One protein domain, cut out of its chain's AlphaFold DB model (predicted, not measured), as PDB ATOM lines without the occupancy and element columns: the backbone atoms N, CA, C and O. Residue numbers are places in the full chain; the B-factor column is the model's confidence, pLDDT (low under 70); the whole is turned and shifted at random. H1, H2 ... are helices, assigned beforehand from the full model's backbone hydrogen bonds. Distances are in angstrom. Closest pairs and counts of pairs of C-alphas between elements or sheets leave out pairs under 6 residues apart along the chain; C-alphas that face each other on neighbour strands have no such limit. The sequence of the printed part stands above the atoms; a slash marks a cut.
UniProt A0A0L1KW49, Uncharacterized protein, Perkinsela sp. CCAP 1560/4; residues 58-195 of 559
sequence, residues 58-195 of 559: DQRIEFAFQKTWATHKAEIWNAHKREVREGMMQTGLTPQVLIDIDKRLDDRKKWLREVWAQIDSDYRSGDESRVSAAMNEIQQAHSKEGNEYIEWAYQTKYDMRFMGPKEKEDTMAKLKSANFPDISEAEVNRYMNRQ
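Overview. This is residues 58 to 195 of the 559 residues of an uncharacterized protein of Perkinsela sp. CCAP 1560/4 (UniProt A0A0L1KW49). A long hairpin of two helices, H1 and H2, makes the longest axis, and H3 folds back along it at the end where H1 begins and H2 ends. H6 crosses H1 farther along and packs on H4, with H5 near H4 and farther from the hairpin. The printed part has 138 residues with six named helices, H1 to H6 in order, and no named strand; its class is all helix. It is only just compact, close to loose, with a radius of gyration of the C-alphas of 16.8 A and spans of 53 by 37 by 30 A.

Along the chain. Find C-alpha 59 at (9.131, -9.129, 6.086); from there H1, residues 59 to 85, runs 39.0 A. H2, residues 95 to 124, runs 42.3 A to C-alpha 124 at (-0.861, -2.964, 5.185). Next come H3, residues 128 to 142, 20.8 A; H4, residues 148 to 159, 16.4 A; and H5, residues 165 to 177, 18.7 A. H6, residues 185 to 192, spans 10.5 A and ends at C-alpha 192 at (22.398, 13.766, 27.789).

Arrangement. H1, H2 and H3 form an up and down bundle, each helix running against the one before. Look at the C-alphas of Lys 73 and Leu 105, 6.5 A apart, the closest of the hairpin H1 and H2, at a shallow tilt of 29 degrees. Residues 75 to 83 of H1 touch H6, about perpendicular at 75 degrees; closest are the C-alphas of Ala 79 and Ala 186, 4.9 A. H6 touches H4 at the C-alphas of Val 188 and Tyr 154, 5.2 A. Every O i to N i+4 pair is within hydrogen-bond range in H1, H3, H4, H5 and H6, and 25 of 26 in H2.

Size, cuts and confidence. The C-alphas of Gln 90 and Gly 126 are farthest apart, 53.7 A. The printed part has no cut and no long link. Look for pLDDT under 70 at residues 87 to 92 and 144 to 145.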
ATOM      1  N   ASP A  58       4.990  -7.962   8.313       93.62
ATOM      2  CA  ASP A  58       5.584  -7.967   6.984       93.62
ATOM      3  C   ASP A  58       7.101  -8.175   7.078       93.62
ATOM      4  O   ASP A  58       7.746  -7.756   8.038       93.62
ATOM      5  N   GLN A  59       7.703  -8.804   6.068       92.62
ATOM      6  CA  GLN A  59       9.131  -9.129   6.086       92.62
ATOM      7  C   GLN A  59      10.023  -7.888   6.225       92.62
ATOM      8  O   GLN A  59      11.050  -7.942   6.908       92.62
ATOM      9  N   ARG A  60       9.650  -6.764   5.596       92.94
ATOM     10  CA  ARG A  60      10.433  -5.519   5.683       92.94
ATOM     11  C   ARG A  60      10.373  -4.928   7.085       92.94
ATOM     12  O   ARG A  60      11.386  -4.477   7.618       92.94
ATOM     13  N   ILE A  61       9.195  -5.002   7.687       94.19
ATOM     14  CA  ILE A  61       8.910  -4.519   9.034       94.19
ATOM     15  C   ILE A  61       9.596  -5.411  10.060       94.19
ATOM     16  O   ILE A  61      10.247  -4.894  10.957       94.19
ATOM     17  N   GLU A  62       9.569  -6.734   9.894       93.56
ATOM     18  CA  GLU A  62      10.292  -7.661  10.766       93.56
ATOM     19  C   GLU A  62      11.800  -7.377  10.749       93.56
ATOM     20  O   GLU A  62      12.446  -7.341  11.797       93.56
ATOM     21  N   PHE A  63      12.374  -7.110   9.574       92.44
ATOM     22  CA  PHE A  63      13.790  -6.766   9.465       92.44
ATOM     23  C   PHE A  63      14.119  -5.415  10.125       92.44
ATOM     24  O   PHE A  63      15.139  -5.283  10.810       92.44
ATOM     25  N   ALA A  64      13.255  -4.411   9.962       92.19
ATOM     26  CA  ALA A  64      13.403  -3.109  10.607       92.19
ATOM     27  C   ALA A  64      13.228  -3.192  12.136       92.19
ATOM     28  O   ALA A  64      14.062  -2.678  12.888       92.19
ATOM     29  N   PHE A  65      12.233  -3.945  12.604       93.69
ATOM     30  CA  PHE A  65      12.029  -4.295  14.007       93.69
ATOM     31  C   PHE A  65      13.268  -4.978  14.599       93.69
ATOM     32  O   PHE A  65      13.726  -4.609  15.676       93.69
ATOM     33  N   GLN A  66      13.876  -5.939  13.900       93.00
ATOM     34  CA  GLN A  66      15.069  -6.625  14.410       93.00
ATOM     35  C   GLN A  66      16.269  -5.682  14.555       93.00
ATOM     36  O   GLN A  66      17.016  -5.787  15.534       93.00
ATOM     37  N   LYS A  67      16.446  -4.737  13.625       91.25
ATOM     38  CA  LYS A  67      17.491  -3.708  13.730       91.25
ATOM     39  C   LYS A  67      17.240  -2.748  14.889       91.25
ATOM     40  O   LYS A  67      18.160  -2.519  15.674       91.25
ATOM     41  N   THR A  68      16.020  -2.233  15.037       91.44
ATOM     42  CA  THR A  68      15.679  -1.340  16.160       91.44
ATOM     43  C   THR A  68      15.747  -2.060  17.503       91.44
ATOM     44  O   THR A  68      16.247  -1.525  18.490       91.44
ATOM     45  N   TRP A  69      15.358  -3.331  17.554       93.25
ATOM     46  CA  TRP A  69      15.538  -4.146  18.746       93.25
ATOM     47  C   TRP A  69      17.019  -4.296  19.111       93.25
ATOM     48  O   TRP A  69      17.385  -4.163  20.281       93.25
ATOM     49  N   ALA A  70      17.893  -4.533  18.130       92.50
ATOM     50  CA  ALA A  70      19.325  -4.647  18.380       92.50
ATOM     51  C   ALA A  70      19.923  -3.354  18.963       92.50
ATOM     52  O   ALA A  70      20.752  -3.434  19.875       92.50
ATOM     53  N   THR A  71      19.486  -2.178  18.498       90.56
ATOM     54  CA  THR A  71      19.945  -0.891  19.045       90.56
ATOM     55  C   THR A  71      19.427  -0.668  20.467       90.56
ATOM     56  O   THR A  71      20.225  -0.372  21.355       90.56
ATOM     57  N   HIS A  72      18.142  -0.922  20.737       91.50
ATOM     58  CA  HIS A  72      17.560  -0.798  22.082       91.50
ATOM     59  C   HIS A  72      18.181  -1.777  23.086       91.50
ATOM     60  O   HIS A  72      18.495  -1.403  24.218       91.50
ATOM     61  N   LYS A  73      18.422  -3.024  22.671       93.75
ATOM     62  CA  LYS A  73      19.117  -4.022  23.489       93.75
ATOM     63  C   LYS A  73      20.530  -3.560  23.845       93.75
ATOM     64  O   LYS A  73      20.951  -3.711  24.992       93.75
ATOM     65  N   ALA A  74      21.265  -3.002  22.883       91.94
ATOM     66  CA  ALA A  74      22.593  -2.452  23.135       91.94
ATOM     67  C   ALA A  74      22.544  -1.256  24.101       91.94
ATOM     68  O   ALA A  74      23.420  -1.133  24.958       91.94
ATOM     69  N   GLU A  75      21.518  -0.412  24.000       89.75
ATOM     70  CA  GLU A  75      21.317   0.752  24.864       89.75
ATOM     71  C   GLU A  75      21.108   0.356  26.330       89.75
ATOM     72  O   GLU A  75      21.848   0.822  27.198       89.75
ATOM     73  N   ILE A  76      20.209  -0.597  26.589       91.25
ATOM     74  CA  ILE A  76      19.942  -1.134  27.934       91.25
ATOM     75  C   ILE A  76      21.214  -1.750  28.538       91.25
ATOM     76  O   ILE A  76      21.566  -1.486  29.688       91.25
ATOM     77  N   TRP A  77      21.966  -2.523  27.748       90.88
ATOM     78  CA  TRP A  77      23.234  -3.100  28.205       90.88
ATOM     79  C   TRP A  77      24.295  -2.044  28.521       90.88
ATOM     80  O   TRP A  77      25.058  -2.192  29.478       90.88
ATOM     81  N   ASN A  78      24.386  -0.989  27.718       90.12
ATOM     82  CA  ASN A  78      25.349   0.085  27.939       90.12
ATOM     83  C   ASN A  78      24.981   0.949  29.147       90.12
ATOM     84  O   ASN A  78      25.881   1.365  29.879       90.12
ATOM     85  N   ALA A  79      23.689   1.165  29.388       88.06
ATOM     86  CA  ALA A  79      23.193   1.808  30.594       88.06
ATOM     87  C   ALA A  79      23.576   1.005  31.841       88.06
ATOM     88  O   ALA A  79      24.202   1.549  32.749       88.06
ATOM     89  N   HIS A  80      23.355  -0.310  31.832       86.38
ATOM     90  CA  HIS A  80      23.772  -1.162  32.942       86.38
ATOM     91  C   HIS A  80      25.295  -1.132  33.182       86.38
ATOM     92  O   HIS A  80      25.759  -0.956  34.307       86.38
ATOM     93  N   LYS A  81      26.112  -1.221  32.119       86.81
ATOM     94  CA  LYS A  81      27.580  -1.082  32.235       86.81
ATOM     95  C   LYS A  81      27.993   0.239  32.887       86.81
ATOM     96  O   LYS A  81      29.039   0.297  33.535       86.81
ATOM     97  N   ARG A  82      27.210   1.301  32.686       83.62
ATOM     98  CA  ARG A  82      27.448   2.614  33.283       83.62
ATOM     99  C   ARG A  82      27.075   2.638  34.762       83.62
ATOM    100  O   ARG A  82      27.901   3.094  35.542       83.62
ATOM    101  N   GLU A  83      25.931   2.076  35.147       83.19
ATOM    102  CA  GLU A  83      25.527   1.930  36.558       83.19
ATOM    103  C   GLU A  83      26.602   1.194  37.378       83.19
ATOM    104  O   GLU A  83      26.956   1.614  38.480       83.19
ATOM    105  N   VAL A  84      27.186   0.137  36.801       82.06
ATOM    106  CA  VAL A  84      28.297  -0.607  37.416       82.06
ATOM    107  C   VAL A  84      29.576   0.238  37.483       82.06
ATOM    108  O   VAL A  84      30.269   0.233  38.497       82.06
ATOM    109  N   ARG A  85      29.910   0.987  36.420       82.00
ATOM    110  CA  ARG A  85      31.120   1.831  36.380       82.00
ATOM    111  C   ARG A  85      31.053   3.010  37.352       82.00
ATOM    112  O   ARG A  85      32.063   3.337  37.964       82.00
ATOM    113  N   GLU A  86      29.898   3.658  37.461       76.81
ATOM    114  CA  GLU A  86      29.674   4.822  38.329       76.81
ATOM    115  C   GLU A  86      29.492   4.424  39.805       76.81
ATOM    116  O   GLU A  86      29.314   5.288  40.659       76.81
ATOM    117  N   GLY A  87      29.578   3.127  40.128       67.44
ATOM    118  CA  GLY A  87      29.477   2.623  41.497       67.44
ATOM    119  C   GLY A  87      28.061   2.680  42.072       67.44
ATOM    120  O   GLY A  87      27.893   2.469  43.272       67.44
ATOM    121  N   MET A  88      27.046   2.934  41.234       60.72
ATOM    122  CA  MET A  88      25.634   2.878  41.629       60.72
ATOM    123  C   MET A  88      25.208   1.449  41.988       60.72
ATOM    124  O   MET A  88      24.347   1.258  42.843       60.72
ATOM    125  N   MET A  89      25.858   0.441  41.399       62.09
ATOM    126  CA  MET A  89      25.786  -0.948  41.847       62.09
ATOM    127  C   MET A  89      27.130  -1.374  42.448       62.09
ATOM    128  O   MET A  89      28.134  -1.474  41.747       62.09
ATOM    129  N   GLN A  90      27.157  -1.625  43.763       59.03
ATOM    130  CA  GLN A  90      28.350  -2.116  44.477       59.03
ATOM    131  C   GLN A  90      28.692  -3.572  44.134       59.03
ATOM    132  O   GLN A  90      29.816  -4.027  44.353       59.03
ATOM    133  N   THR A  91      27.721  -4.317  43.614       59.75
ATOM    134  CA  THR A  91      27.873  -5.704  43.196       59.75
ATOM    135  C   THR A  91      28.093  -5.745  41.685       59.75
ATOM    136  O   THR A  91      27.447  -5.022  40.934       59.75
ATOM    137  N   GLY A  92      29.047  -6.560  41.226       65.69
ATOM    138  CA  GLY A  92      29.265  -6.792  39.796       65.69
ATOM    139  C   GLY A  92      28.076  -7.497  39.126       65.69
ATOM    140  O   GLY A  92      26.947  -7.471  39.611       65.69
ATOM    141  N   LEU A  93      28.326  -8.189  38.014       77.75
ATOM    142  CA  LEU A  93      27.296  -8.941  37.291       77.75
ATOM    143  C   LEU A  93      26.811 -10.148  38.127       77.75
ATOM    144  O   LEU A  93      27.361 -11.245  38.039       77.75
ATOM    145  N   THR A  94      25.818  -9.939  38.993       85.38
ATOM    146  CA  THR A  94      25.202 -11.004  39.799       85.38
ATOM    147  C   THR A  94      24.064 -11.682  39.027       85.38
ATOM    148  O   THR A  94      23.481 -11.063  38.134       85.38
ATOM    149  N   PRO A  95      23.687 -12.930  39.368       87.31
ATOM    150  CA  PRO A  95      22.546 -13.594  38.737       87.31
ATOM    151  C   PRO A  95      21.236 -12.802  38.849       87.31
ATOM    152  O   PRO A  95      20.455 -12.795  37.908       87.31
ATOM    153  N   GLN A  96      21.020 -12.090  39.962       86.25
ATOM    154  CA  GLN A  96      19.830 -11.255  40.138       86.25
ATOM    155  C   GLN A  96      19.812 -10.083  39.153       86.25
ATOM    156  O   GLN A  96      18.812  -9.853  38.488       86.25
ATOM    157  N   VAL A  97      20.945  -9.396  39.004       85.38
ATOM    158  CA  VAL A  97      21.097  -8.300  38.040       85.38
ATOM    159  C   VAL A  97      20.863  -8.787  36.608       85.38
ATOM    160  O   VAL A  97      20.234  -8.089  35.821       85.38
ATOM    161  N   LEU A  98      21.322  -9.994  36.265       88.06
ATOM    162  CA  LEU A  98      21.041 -10.591  34.959       88.06
ATOM    163  C   LEU A  98      19.546 -10.828  34.739       88.06
ATOM    164  O   LEU A  98      19.055 -10.498  33.667       88.06
ATOM    165  N   ILE A  99      18.831 -11.344  35.744       90.56
ATOM    166  CA  ILE A  99      17.372 -11.527  35.682       90.56
ATOM    167  C   ILE A  99      16.668 -10.175  35.503       90.56
ATOM    168  O   ILE A  99      15.759 -10.061  34.685       90.56
ATOM    169  N   ASP A 100      17.106  -9.141  36.223       88.06
ATOM    170  CA  ASP A 100      16.521  -7.801  36.123       88.06
ATOM    171  C   ASP A 100      16.765  -7.177  34.736       88.06
ATOM    172  O   ASP A 100      15.872  -6.540  34.175       88.06
ATOM    173  N   ILE A 101      17.951  -7.386  34.151       89.94
ATOM    174  CA  ILE A 101      18.263  -6.956  32.780       89.94
ATOM    175  C   ILE A 101      17.412  -7.722  31.771       89.94
ATOM    176  O   ILE A 101      16.853  -7.091  30.878       89.94
ATOM    177  N   ASP A 102      17.299  -9.046  31.897       93.38
ATOM    178  CA  ASP A 102      16.514  -9.866  30.967       93.38
ATOM    179  C   ASP A 102      15.041  -9.450  30.994       93.38
ATOM    180  O   ASP A 102      14.435  -9.238  29.948       93.38
ATOM    181  N   LYS A 103      14.508  -9.167  32.188       93.62
ATOM    182  CA  LYS A 103      13.162  -8.612  32.343       93.62
ATOM    183  C   LYS A 103      13.005  -7.261  31.637       93.62
ATOM    184  O   LYS A 103      12.059  -7.080  30.878       93.62
ATOM    185  N   ARG A 104      13.940  -6.320  31.833       91.56
ATOM    186  CA  ARG A 104      13.919  -5.017  31.133       91.56
ATOM    187  C   ARG A 104      14.005  -5.179  29.615       91.56
ATOM    188  O   ARG A 104      13.380  -4.420  28.876       91.56
ATOM    189  N   LEU A 105      14.797  -6.144  29.145       94.69
ATOM    190  CA  LEU A 105      14.910  -6.468  27.728       94.69
ATOM    191  C   LEU A 105      13.581  -7.006  27.187       94.69
ATOM    192  O   LEU A 105      13.114  -6.511  26.164       94.69
ATOM    193  N   ASP A 106      12.953  -7.956  27.871       95.06
ATOM    194  CA  ASP A 106      11.667  -8.518  27.461       95.06
ATOM    195  C   ASP A 106      10.554  -7.463  27.455       95.06
ATOM    196  O   ASP A 106       9.828  -7.351  26.463       95.06
ATOM    197  N   ASP A 107      10.481  -6.620  28.490       93.81
ATOM    198  CA  ASP A 107       9.517  -5.518  28.575       93.81
ATOM    199  C   ASP A 107       9.719  -4.518  27.420       93.81
ATOM    200  O   ASP A 107       8.764  -4.144  26.733       93.81
ATOM    201  N   ARG A 108      10.973  -4.136  27.124       93.56
ATOM    202  CA  ARG A 108      11.284  -3.239  25.997       93.56
ATOM    203  C   ARG A 108      10.982  -3.881  24.646       93.56
ATOM    204  O   ARG A 108      10.512  -3.192  23.742       93.56
ATOM    205  N   LYS A 109      11.259  -5.176  24.482       94.19
ATOM    206  CA  LYS A 109      10.980  -5.908  23.241       94.19
ATOM    207  C   LYS A 109       9.480  -6.012  22.996       94.19
ATOM    208  O   LYS A 109       9.045  -5.822  21.863       94.19
ATOM    209  N   LYS A 110       8.703  -6.288  24.045       94.00
ATOM    210  CA  LYS A 110       7.241  -6.317  23.988       94.00
ATOM    211  C   LYS A 110       6.682  -4.951  23.598       94.00
ATOM    212  O   LYS A 110       5.912  -4.870  22.650       94.00
ATOM    213  N   TRP A 111       7.144  -3.886  24.250       94.25
ATOM    214  CA  TRP A 111       6.762  -2.521  23.892       94.25
ATOM    215  C   TRP A 111       7.100  -2.192  22.427       94.25
ATOM    216  O   TRP A 111       6.252  -1.698  21.691       94.25
ATOM    217  N   LEU A 112       8.301  -2.546  21.950       93.38
ATOM    218  CA  LEU A 112       8.666  -2.353  20.542       93.38
ATOM    219  C   LEU A 112       7.777  -3.156  19.589       93.38
ATOM    220  O   LEU A 112       7.458  -2.657  18.516       93.38
ATOM    221  N   ARG A 113       7.364  -4.379  19.948       93.38
ATOM    222  CA  ARG A 113       6.396  -5.147  19.148       93.38
ATOM    223  C   ARG A 113       5.057  -4.411  19.057       93.38
ATOM    224  O   ARG A 113       4.496  -4.348  17.974       93.38
ATOM    225  N   GLU A 114       4.574  -3.814  20.144       92.81
ATOM    226  CA  GLU A 114       3.331  -3.027  20.138       92.81
ATOM    227  C   GLU A 114       3.438  -1.778  19.247       92.81
ATOM    228  O   GLU A 114       2.506  -1.475  18.506       92.81
ATOM    229  N   VAL A 115       4.585  -1.089  19.262       92.88
ATOM    230  CA  VAL A 115       4.856   0.060  18.377       92.88
ATOM    231  C   VAL A 115       4.925  -0.378  16.911       92.88
ATOM    232  O   VAL A 115       4.229   0.169  16.060       92.88
ATOM    233  N   TRP A 116       5.718  -1.404  16.602       93.88
ATOM    234  CA  TRP A 116       5.889  -1.887  15.229       93.88
ATOM    235  C   TRP A 116       4.637  -2.568  14.663       93.88
ATOM    236  O   TRP A 116       4.470  -2.584  13.448       93.88
ATOM    237  N   ALA A 117       3.722  -3.051  15.508       93.75
ATOM    238  CA  ALA A 117       2.412  -3.526  15.069       93.75
ATOM    239  C   ALA A 117       1.540  -2.395  14.495       93.75
ATOM    240  O   ALA A 117       0.761  -2.630  13.575       93.75
ATOM    241  N   GLN A 118       1.686  -1.163  14.997       93.56
ATOM    242  CA  GLN A 118       0.998   0.003  14.430       93.56
ATOM    243  C   GLN A 118       1.563   0.329  13.044       93.56
ATOM    244  O   GLN A 118       0.797   0.481  12.096       93.56
ATOM    245  N   ILE A 119       2.893   0.309  12.910       94.25
ATOM    246  CA  ILE A 119       3.585   0.508  11.627       94.25
ATOM    247  C   ILE A 119       3.203  -0.592  10.622       94.25
ATOM    248  O   ILE A 119       2.977  -0.292   9.455       94.25
ATOM    249  N   ASP A 120       3.080  -1.851  11.058       95.44
ATOM    250  CA  ASP A 120       2.615  -2.962  10.211       95.44
ATOM    251  C   ASP A 120       1.182  -2.781   9.726       95.44
ATOM    252  O   ASP A 120       0.899  -2.963   8.540       95.44
ATOM    253  N   SER A 121       0.299  -2.351  10.624       94.19
ATOM    254  CA  SER A 121      -1.081  -2.026  10.280       94.19
ATOM    255  C   SER A 121      -1.149  -0.895   9.251       94.19
ATOM    256  O   SER A 121      -1.833  -1.029   8.236       94.19
ATOM    257  N   ASP A 122      -0.380   0.178   9.445       95.56
ATOM    258  CA  ASP A 122      -0.329   1.316   8.523       95.56
ATOM    259  C   ASP A 122       0.280   0.936   7.167       95.56
ATOM    260  O   ASP A 122      -0.261   1.300   6.121       95.56
ATOM    261  N   TYR A 123       1.331   0.115   7.163       95.00
ATOM    262  CA  TYR A 123       1.954  -0.421   5.953       95.00
ATOM    263  C   TYR A 123       1.015  -1.326   5.141       95.00
ATOM    264  O   TYR A 123       1.089  -1.369   3.913       95.00
ATOM    265  N   ARG A 124       0.117  -2.056   5.811       93.88
ATOM    266  CA  ARG A 124      -0.861  -2.964   5.185       93.88
ATOM    267  C   ARG A 124      -2.239  -2.325   4.972       93.88
ATOM    268  O   ARG A 124      -3.121  -2.972   4.415       93.88
ATOM    269  N   SER A 125      -2.428  -1.068   5.381       92.19
ATOM    270  CA  SER A 125      -3.733  -0.387   5.407       92.19
ATOM    271  C   SER A 125      -4.328  -0.077   4.027       92.19
ATOM    272  O   SER A 125      -5.531   0.151   3.916       92.19
ATOM    273  N   GLY A 126      -3.500  -0.052   2.977       90.25
ATOM    274  CA  GLY A 126      -3.897   0.340   1.620       90.25
ATOM    275  C   GLY A 126      -4.029   1.854   1.399       90.25
ATOM    276  O   GLY A 126      -4.254   2.273   0.266       90.25
ATOM    277  N   ASP A 127      -3.865   2.676   2.441       95.50
ATOM    278  CA  ASP A 127      -3.826   4.139   2.354       95.50
ATOM    279  C   ASP A 127      -2.406   4.602   2.009       95.50
ATOM    280  O   ASP A 127      -1.476   4.416   2.792       95.50
ATOM    281  N   GLU A 128      -2.229   5.218   0.838       95.50
ATOM    282  CA  GLU A 128      -0.916   5.641   0.335       95.50
ATOM    283  C   GLU A 128      -0.178   6.566   1.314       95.50
ATOM    284  O   GLU A 128       1.036   6.443   1.483       95.50
ATOM    285  N   SER A 129      -0.904   7.434   2.028       95.06
ATOM    286  CA  SER A 129      -0.299   8.344   3.003       95.06
ATOM    287  C   SER A 129       0.289   7.597   4.208       95.06
ATOM    288  O   SER A 129       1.413   7.878   4.632       95.06
ATOM    289  N   ARG A 130      -0.429   6.589   4.715       94.62
ATOM    290  CA  ARG A 130       0.006   5.739   5.832       94.62
ATOM    291  C   ARG A 130       1.119   4.792   5.425       94.62
ATOM    292  O   ARG A 130       2.093   4.641   6.155       94.62
ATOM    293  N   VAL A 131       1.011   4.205   4.234       95.19
ATOM    294  CA  VAL A 131       2.052   3.340   3.674       95.19
ATOM    295  C   VAL A 131       3.344   4.130   3.480       95.19
ATOM    296  O   VAL A 131       4.411   3.642   3.846       95.19
ATOM    297  N   SER A 132       3.269   5.364   2.969       94.31
ATOM    298  CA  SER A 132       4.442   6.231   2.832       94.31
ATOM    299  C   SER A 132       5.061   6.584   4.186       94.31
ATOM    300  O   SER A 132       6.285   6.568   4.304       94.31
ATOM    301  N   ALA A 133       4.253   6.874   5.212       93.50
ATOM    302  CA  ALA A 133       4.757   7.136   6.560       93.50
ATOM    303  C   ALA A 133       5.451   5.897   7.156       93.50
ATOM    304  O   ALA A 133       6.585   5.988   7.624       93.50
ATOM    305  N   ALA A 134       4.832   4.720   7.044       93.69
ATOM    306  CA  ALA A 134       5.420   3.461   7.495       93.69
ATOM    307  C   ALA A 134       6.718   3.113   6.740       93.69
ATOM    308  O   ALA A 134       7.670   2.615   7.338       93.69
ATOM    309  N   MET A 135       6.799   3.405   5.438       92.81
ATOM    310  CA  MET A 135       8.031   3.247   4.653       92.81
ATOM    311  C   MET A 135       9.159   4.150   5.156       92.81
ATOM    312  O   MET A 135      10.300   3.691   5.239       92.81
ATOM    313  N   ASN A 136       8.851   5.397   5.525       92.38
ATOM    314  CA  ASN A 136       9.836   6.312   6.099       92.38
ATOM    315  C   ASN A 136      10.373   5.779   7.435       92.38
ATOM    316  O   ASN A 136      11.585   5.757   7.624       92.38
ATOM    317  N   GLU A 137       9.511   5.247   8.306       91.88
ATOM    318  CA  GLU A 137       9.917   4.607   9.571       91.88
ATOM    319  C   GLU A 137      10.801   3.366   9.340       91.88
ATOM    320  O   GLU A 137      11.829   3.176   9.997       91.88
ATOM    321  N   ILE A 138      10.456   2.523   8.358       91.75
ATOM    322  CA  ILE A 138      11.275   1.367   7.952       91.75
ATOM    323  C   ILE A 138      12.656   1.830   7.464       91.75
ATOM    324  O   ILE A 138      13.680   1.236   7.821       91.75
ATOM    325  N   GLN A 139      12.701   2.890   6.656       90.81
ATOM    326  CA  GLN A 139      13.945   3.453   6.142       90.81
ATOM    327  C   GLN A 139      14.782   4.084   7.260       90.81
ATOM    328  O   GLN A 139      15.987   3.819   7.328       90.81
ATOM    329  N   GLN A 140      14.163   4.831   8.174       89.12
ATOM    330  CA  GLN A 140      14.831   5.421   9.331       89.12
ATOM    331  C   GLN A 140      15.417   4.329  10.229       89.12
ATOM    332  O   GLN A 140      16.585   4.402  10.589       89.12
ATOM    333  N   ALA A 141      14.686   3.241  10.478       88.25
ATOM    334  CA  ALA A 141      15.189   2.078  11.210       88.25
ATOM    335  C   ALA A 141      16.374   1.364  10.525       88.25
ATOM    336  O   ALA A 141      17.106   0.593  11.157       88.25
ATOM    337  N   HIS A 142      16.549   1.544   9.213       83.56
ATOM    338  CA  HIS A 142      17.694   1.024   8.465       83.56
ATOM    339  C   HIS A 142      18.881   1.974   8.439       83.56
ATOM    340  O   HIS A 142      20.025   1.498   8.474       83.56
ATOM    341  N   SER A 143      18.613   3.274   8.372       77.12
ATOM    342  CA  SER A 143      19.597   4.302   8.661       77.12
ATOM    343  C   SER A 143      20.032   4.155  10.126       77.12
ATOM    344  O   SER A 143      19.300   3.645  10.968       77.12
ATOM    345  N   LYS A 144      21.260   4.528  10.473       67.25
ATOM    346  CA  LYS A 144      21.701   4.487  11.883       67.25
ATOM    347  C   LYS A 144      21.184   5.695  12.675       67.25
ATOM    348  O   LYS A 144      21.764   6.026  13.709       67.25
ATOM    349  N   GLU A 145      20.170   6.378  12.157       69.56
ATOM    350  CA  GLU A 145      19.611   7.584  12.742       69.56
ATOM    351  C   GLU A 145      18.811   7.219  13.996       69.56
ATOM    352  O   GLU A 145      18.221   6.140  14.105       69.56
ATOM    353  N   GLY A 146      18.888   8.091  15.001       70.44
ATOM    354  CA  GLY A 146      18.097   7.941  16.216       70.44
ATOM    355  C   GLY A 146      16.615   8.113  15.897       70.44
ATOM    356  O   GLY A 146      16.256   8.882  15.012       70.44
ATOM    357  N   ASN A 147      15.756   7.395  16.617       82.81
ATOM    358  CA  ASN A 147      14.320   7.648  16.556       82.81
ATOM    359  C   ASN A 147      14.001   8.888  17.409       82.81
ATOM    360  O   ASN A 147      14.297   8.893  18.608       82.81
ATOM    361  N   GLU A 148      13.364   9.893  16.805       85.62
ATOM    362  CA  GLU A 148      12.958  11.147  17.456       85.62
ATOM    363  C   GLU A 148      12.116  10.913  18.720       85.62
ATOM    364  O   GLU A 148      12.281  11.602  19.729       85.62
ATOM    365  N   TYR A 149      11.258   9.886  18.721       89.19
ATOM    366  CA  TYR A 149      10.444   9.528  19.881       89.19
ATOM    367  C   TYR A 149      11.305   9.143  21.088       89.19
ATOM    368  O   TYR A 149      10.989   9.499  22.223       89.19
ATOM    369  N   ILE A 150      12.406   8.421  20.868       88.56
ATOM    370  CA  ILE A 150      13.301   8.007  21.954       88.56
ATOM    371  C   ILE A 150      14.097   9.196  22.491       88.56
ATOM    372  O   ILE A 150      14.305   9.289  23.700       88.56
ATOM    373  N   GLU A 151      14.469  10.141  21.630       88.88
ATOM    374  CA  GLU A 151      15.086  11.403  22.047       88.88
ATOM    375  C   GLU A 151      14.137  12.228  22.922       88.88
ATOM    376  O   GLU A 151      14.493  12.615  24.040       88.88
ATOM    377  N   TRP A 152      12.888  12.395  22.479       92.38
ATOM    378  CA  TRP A 152      11.831  13.029  23.266       92.38
ATOM    379  C   TRP A 152      11.580  12.304  24.596       92.38
ATOM    380  O   TRP A 152      11.413  12.943  25.640       92.38
ATOM    381  N   ALA A 153      11.590  10.971  24.590       91.62
ATOM    382  CA  ALA A 153      11.402  10.165  25.789       91.62
ATOM    383  C   ALA A 153      12.543  10.377  26.800       91.62
ATOM    384  O   ALA A 153      12.289  10.527  28.000       91.62
ATOM    385  N   TYR A 154      13.794  10.453  26.332       91.75
ATOM    386  CA  TYR A 154      14.937  10.775  27.186       91.75
ATOM    387  C   TYR A 154      14.864  12.189  27.750       91.75
ATOM    388  O   TYR A 154      15.090  12.359  28.952       91.75
ATOM    389  N   GLN A 155      14.500  13.178  26.932       91.56
ATOM    390  CA  GLN A 155      14.326  14.559  27.380       91.56
ATOM    391  C   GLN A 155      13.227  14.670  28.436       91.56
ATOM    392  O   GLN A 155      13.463  15.181  29.525       91.56
ATOM    393  N   THR A 156      12.066  14.071  28.181       91.94
ATOM    394  CA  THR A 156      10.939  14.077  29.118       91.94
ATOM    395  C   THR A 156      11.333  13.447  30.456       91.94
ATOM    396  O   THR A 156      11.074  14.009  31.520       91.94
ATOM    397  N   LYS A 157      12.021  12.297  30.436       92.56
ATOM    398  CA  LYS A 157      12.515  11.648  31.662       92.56
ATOM    399  C   LYS A 157      13.569  12.473  32.394       92.56
ATOM    400  O   LYS A 157      13.622  12.403  33.622       92.56
ATOM    401  N   TYR A 158      14.409  13.209  31.672       93.00
ATOM    402  CA  TYR A 158      15.366  14.140  32.261       93.00
ATOM    403  C   TYR A 158      14.642  15.300  32.950       93.00
ATOM    404  O   TYR A 158      14.878  15.538  34.133       93.00
ATOM    405  N   ASP A 159      13.692  15.939  32.269       92.12
ATOM    406  CA  ASP A 159      12.945  17.090  32.782       92.12
ATOM    407  C   ASP A 159      12.137  16.724  34.038       92.12
ATOM    408  O   ASP A 159      12.136  17.461  35.026       92.12
ATOM    409  N   MET A 160      11.555  15.520  34.082       90.19
ATOM    410  CA  MET A 160      10.852  14.983  35.260       90.19
ATOM    411  C   MET A 160      11.717  14.860  36.526       90.19
ATOM    412  O   MET A 160      11.180  14.657  37.622       90.19
ATOM    413  N   ARG A 161      13.050  14.932  36.416       89.19
ATOM    414  CA  ARG A 161      13.950  14.980  37.583       89.19
ATOM    415  C   ARG A 161      13.957  16.350  38.244       89.19
ATOM    416  O   ARG A 161      14.193  16.425  39.446       89.19
ATOM    417  N   PHE A 162      13.697  17.396  37.467       90.81
ATOM    418  CA  PHE A 162      13.745  18.792  37.896       90.81
ATOM    419  C   PHE A 162      12.353  19.389  38.133       90.81
ATOM    420  O   PHE A 162      12.243  20.455  38.732       90.81
ATOM    421  N   MET A 163      11.293  18.697  37.709       93.44
ATOM    422  CA  MET A 163       9.905  19.068  37.992       93.44
ATOM    423  C   MET A 163       9.557  18.973  39.483       93.44
ATOM    424  O   MET A 163      10.064  18.117  40.216       93.44
ATOM    425  N   GLY A 164       8.619  19.819  39.923       93.81
ATOM    426  CA  GLY A 164       8.053  19.735  41.269       93.81
ATOM    427  C   GLY A 164       7.228  18.451  41.481       93.81
ATOM    428  O   GLY A 164       6.784  17.836  40.513       93.81
ATOM    429  N   PRO A 165       6.950  18.033  42.736       92.94
ATOM    430  CA  PRO A 165       6.265  16.765  43.016       92.94
ATOM    431  C   PRO A 165       4.893  16.612  42.340       92.94
ATOM    432  O   PRO A 165       4.594  15.543  41.821       92.94
ATOM    433  N   LYS A 166       4.084  17.684  42.307       93.12
ATOM    434  CA  LYS A 166       2.753  17.677  41.672       93.12
ATOM    435  C   LYS A 166       2.844  17.537  40.153       93.12
ATOM    436  O   LYS A 166       2.226  16.656  39.574       93.12
ATOM    437  N   GLU A 167       3.684  18.353  39.520       92.50
ATOM    438  CA  GLU A 167       3.914  18.304  38.070       92.50
ATOM    439  C   GLU A 167       4.484  16.949  37.638       92.50
ATOM    440  O   GLU A 167       4.114  16.403  36.599       92.50
ATOM    441  N   LYS A 168       5.362  16.369  38.461       92.00
ATOM    442  CA  LYS A 168       5.917  15.035  38.245       92.00
ATOM    443  C   LYS A 168       4.846  13.945  38.307       92.00
ATOM    444  O   LYS A 168       4.887  13.013  37.509       92.00
ATOM    445  N   GLU A 169       3.894  14.042  39.229       91.56
ATOM    446  CA  GLU A 169       2.775  13.101  39.319       91.56
ATOM    447  C   GLU A 169       1.831  13.234  38.116       91.56
ATOM    448  O   GLU A 169       1.515  12.229  37.474       91.56
ATOM    449  N   ASP A 170       1.484  14.465  37.734       92.12
ATOM    450  CA  ASP A 170       0.637  14.749  36.570       92.12
ATOM    451  C   ASP A 170       1.275  14.255  35.264       92.12
ATOM    452  O   ASP A 170       0.618  13.641  34.419       92.12
ATOM    453  N   THR A 171       2.578  14.493  35.089       90.25
ATOM    454  CA  THR A 171       3.328  13.995  33.927       90.25
ATOM    455  C   THR A 171       3.447  12.475  33.951       90.25
ATOM    456  O   THR A 171       3.190  11.845  32.928       90.25
ATOM    457  N   MET A 172       3.728  11.843  35.098       88.12
ATOM    458  CA  MET A 172       3.710  10.377  35.208       88.12
ATOM    459  C   MET A 172       2.345   9.784  34.861       88.12
ATOM    460  O   MET A 172       2.299   8.750  34.199       88.12
ATOM    461  N   ALA A 173       1.247  10.405  35.290       88.81
ATOM    462  CA  ALA A 173      -0.099   9.940  34.975       88.81
ATOM    463  C   ALA A 173      -0.362   9.984  33.460       88.81
ATOM    464  O   ALA A 173      -0.798   8.984  32.889       88.81
ATOM    465  N   LYS A 174      -0.001  11.094  32.798       90.06
ATOM    466  CA  LYS A 174      -0.097  11.244  31.335       90.06
ATOM    467  C   LYS A 174       0.768  10.230  30.580       90.06
ATOM    468  O   LYS A 174       0.327   9.647  29.594       90.06
ATOM    469  N   LEU A 175       1.994   9.991  31.044       88.75
ATOM    470  CA  LEU A 175       2.915   9.050  30.400       88.75
ATOM    471  C   LEU A 175       2.492   7.591  30.599       88.75
ATOM    472  O   LEU A 175       2.641   6.780  29.688       88.75
ATOM    473  N   LYS A 176       1.908   7.254  31.756       82.50
ATOM    474  CA  LYS A 176       1.342   5.919  32.000       82.50
ATOM    475  C   LYS A 176       0.197   5.604  31.040       82.50
ATOM    476  O   LYS A 176       0.129   4.483  30.552       82.50
ATOM    477  N   SER A 177      -0.671   6.572  30.737       84.19
ATOM    478  CA  SER A 177      -1.735   6.362  29.746       84.19
ATOM    479  C   SER A 177      -1.221   6.315  28.302       84.19
ATOM    480  O   SER A 177      -1.882   5.737  27.450       84.19
ATOM    481  N   ALA A 178      -0.049   6.893  28.025       84.38
ATOM    482  CA  ALA A 178       0.555   6.958  26.692       84.38
ATOM    483  C   ALA A 178       1.449   5.748  26.336       84.38
ATOM    484  O   ALA A 178       2.194   5.818  25.363       84.38
ATOM    485  N   ASN A 179       1.410   4.664  27.124       84.88
ATOM    486  CA  ASN A 179       2.279   3.487  26.969       84.88
ATOM    487  C   ASN A 179       3.775   3.853  26.870       84.88
ATOM    488  O   ASN A 179       4.492   3.399  25.981       84.88
ATOM    489  N   PHE A 180       4.241   4.739  27.753       88.25
ATOM    490  CA  PHE A 180       5.627   5.207  27.746       88.25
ATOM    491  C   PHE A 180       6.615   4.079  28.119       88.25
ATOM    492  O   PHE A 180       6.378   3.386  29.115       88.25
ATOM    493  N   PRO A 181       7.739   3.905  27.392       89.31
ATOM    494  CA  PRO A 181       8.692   2.833  27.667       89.31
ATOM    495  C   PRO A 181       9.369   2.999  29.031       89.31
ATOM    496  O   PRO A 181       9.715   4.109  29.447       89.31
ATOM    497  N   ASP A 182       9.636   1.886  29.716       88.12
ATOM    498  CA  ASP A 182      10.450   1.939  30.929       88.12
ATOM    499  C   ASP A 182      11.907   2.243  30.554       88.12
ATOM    500  O   ASP A 182      12.554   1.483  29.826       88.12
ATOM    501  N   ILE A 183      12.395   3.400  30.994       90.81
ATOM    502  CA  ILE A 183      13.709   3.954  30.667       90.81
ATOM    503  C   ILE A 183      14.452   4.195  31.975       90.81
ATOM    504  O   ILE A 183      13.976   4.935  32.845       90.81
ATOM    505  N   SER A 184      15.645   3.614  32.082       89.94
ATOM    506  CA  SER A 184      16.518   3.795  33.240       89.94
ATOM    507  C   SER A 184      17.171   5.180  33.277       89.94
ATOM    508  O   SER A 184      17.380   5.841  32.256       89.94
ATOM    509  N   GLU A 185      17.562   5.629  34.471       89.44
ATOM    510  CA  GLU A 185      18.265   6.906  34.613       89.44
ATOM    511  C   GLU A 185      19.629   6.920  33.914       89.44
ATOM    512  O   GLU A 185      20.060   7.968  33.422       89.44
ATOM    513  N   ALA A 186      20.280   5.760  33.833       88.12
ATOM    514  CA  ALA A 186      21.558   5.590  33.164       88.12
ATOM    515  C   ALA A 186      21.458   5.711  31.634       88.12
ATOM    516  O   ALA A 186      22.380   6.259  31.026       88.12
ATOM    517  N   GLU A 187      20.349   5.276  31.018       90.19
ATOM    518  CA  GLU A 187      20.060   5.528  29.592       90.19
ATOM    519  C   GLU A 187      19.965   7.033  29.327       90.19
ATOM    520  O   GLU A 187      20.690   7.570  28.490       90.19
ATOM    521  N   VAL A 188      19.152   7.741  30.118       91.25
ATOM    522  CA  VAL A 188      18.984   9.200  30.004       91.25
ATOM    523  C   VAL A 188      20.321   9.917  30.196       91.25
ATOM    524  O   VAL A 188      20.685  10.782  29.405       91.25
ATOM    525  N   ASN A 189      21.108   9.526  31.202       89.19
ATOM    526  CA  ASN A 189      22.433  10.106  31.431       89.19
ATOM    527  C   ASN A 189      23.387   9.832  30.268       89.19
ATOM    528  O   ASN A 189      24.269  10.645  29.993       89.19
ATOM    529  N   ARG A 190      23.279   8.681  29.598       87.19
ATOM    530  CA  ARG A 190      24.089   8.381  28.415       87.19
ATOM    531  C   ARG A 190      23.709   9.272  27.242       87.19
ATOM    532  O   ARG A 190      24.624   9.783  26.602       87.19
ATOM    533  N   TYR A 191      22.420   9.482  27.013       87.25
ATOM    534  CA  TYR A 191      21.945  10.386  25.973       87.25
ATOM    535  C   TYR A 191      22.377  11.835  26.249       87.25
ATOM    536  O   TYR A 191      23.076  12.421  25.432       87.25
ATOM    537  N   MET A 192      22.100  12.365  27.445       86.88
ATOM    538  CA  MET A 192      22.398  13.766  27.789       86.88
ATOM    539  C   MET A 192      23.892  14.098  27.854       86.88
ATOM    540  O   MET A 192      24.286  15.234  27.624       86.88
ATOM    541  N   ASN A 193      24.744  13.116  28.165       85.50
ATOM    542  CA  ASN A 193      26.199  13.313  28.166       85.50
ATOM    543  C   ASN A 193      26.842  13.053  26.796       85.50
ATOM    544  O   ASN A 193      28.071  13.086  26.681       85.50
ATOM    545  N   ARG A 194      26.053  12.732  25.765       82.69
ATOM    546  CA  ARG A 194      26.581  12.577  24.414       82.69
ATOM    547  C   ARG A 194      26.985  13.954  23.901       82.69
ATOM    548  O   ARG A 194      26.188  14.883  23.893       82.69
ATOM    549  N   GLN A 195      28.239  14.080  23.472       81.94
ATOM    550  CA  GLN A 195      28.684  15.297  22.805       81.94
ATOM    551  C   GLN A 195      27.919  15.450  21.495       81.94
ATOM    552  O   GLN A 195      27.816  14.498  20.715       81.94
TER     553      GLN A 195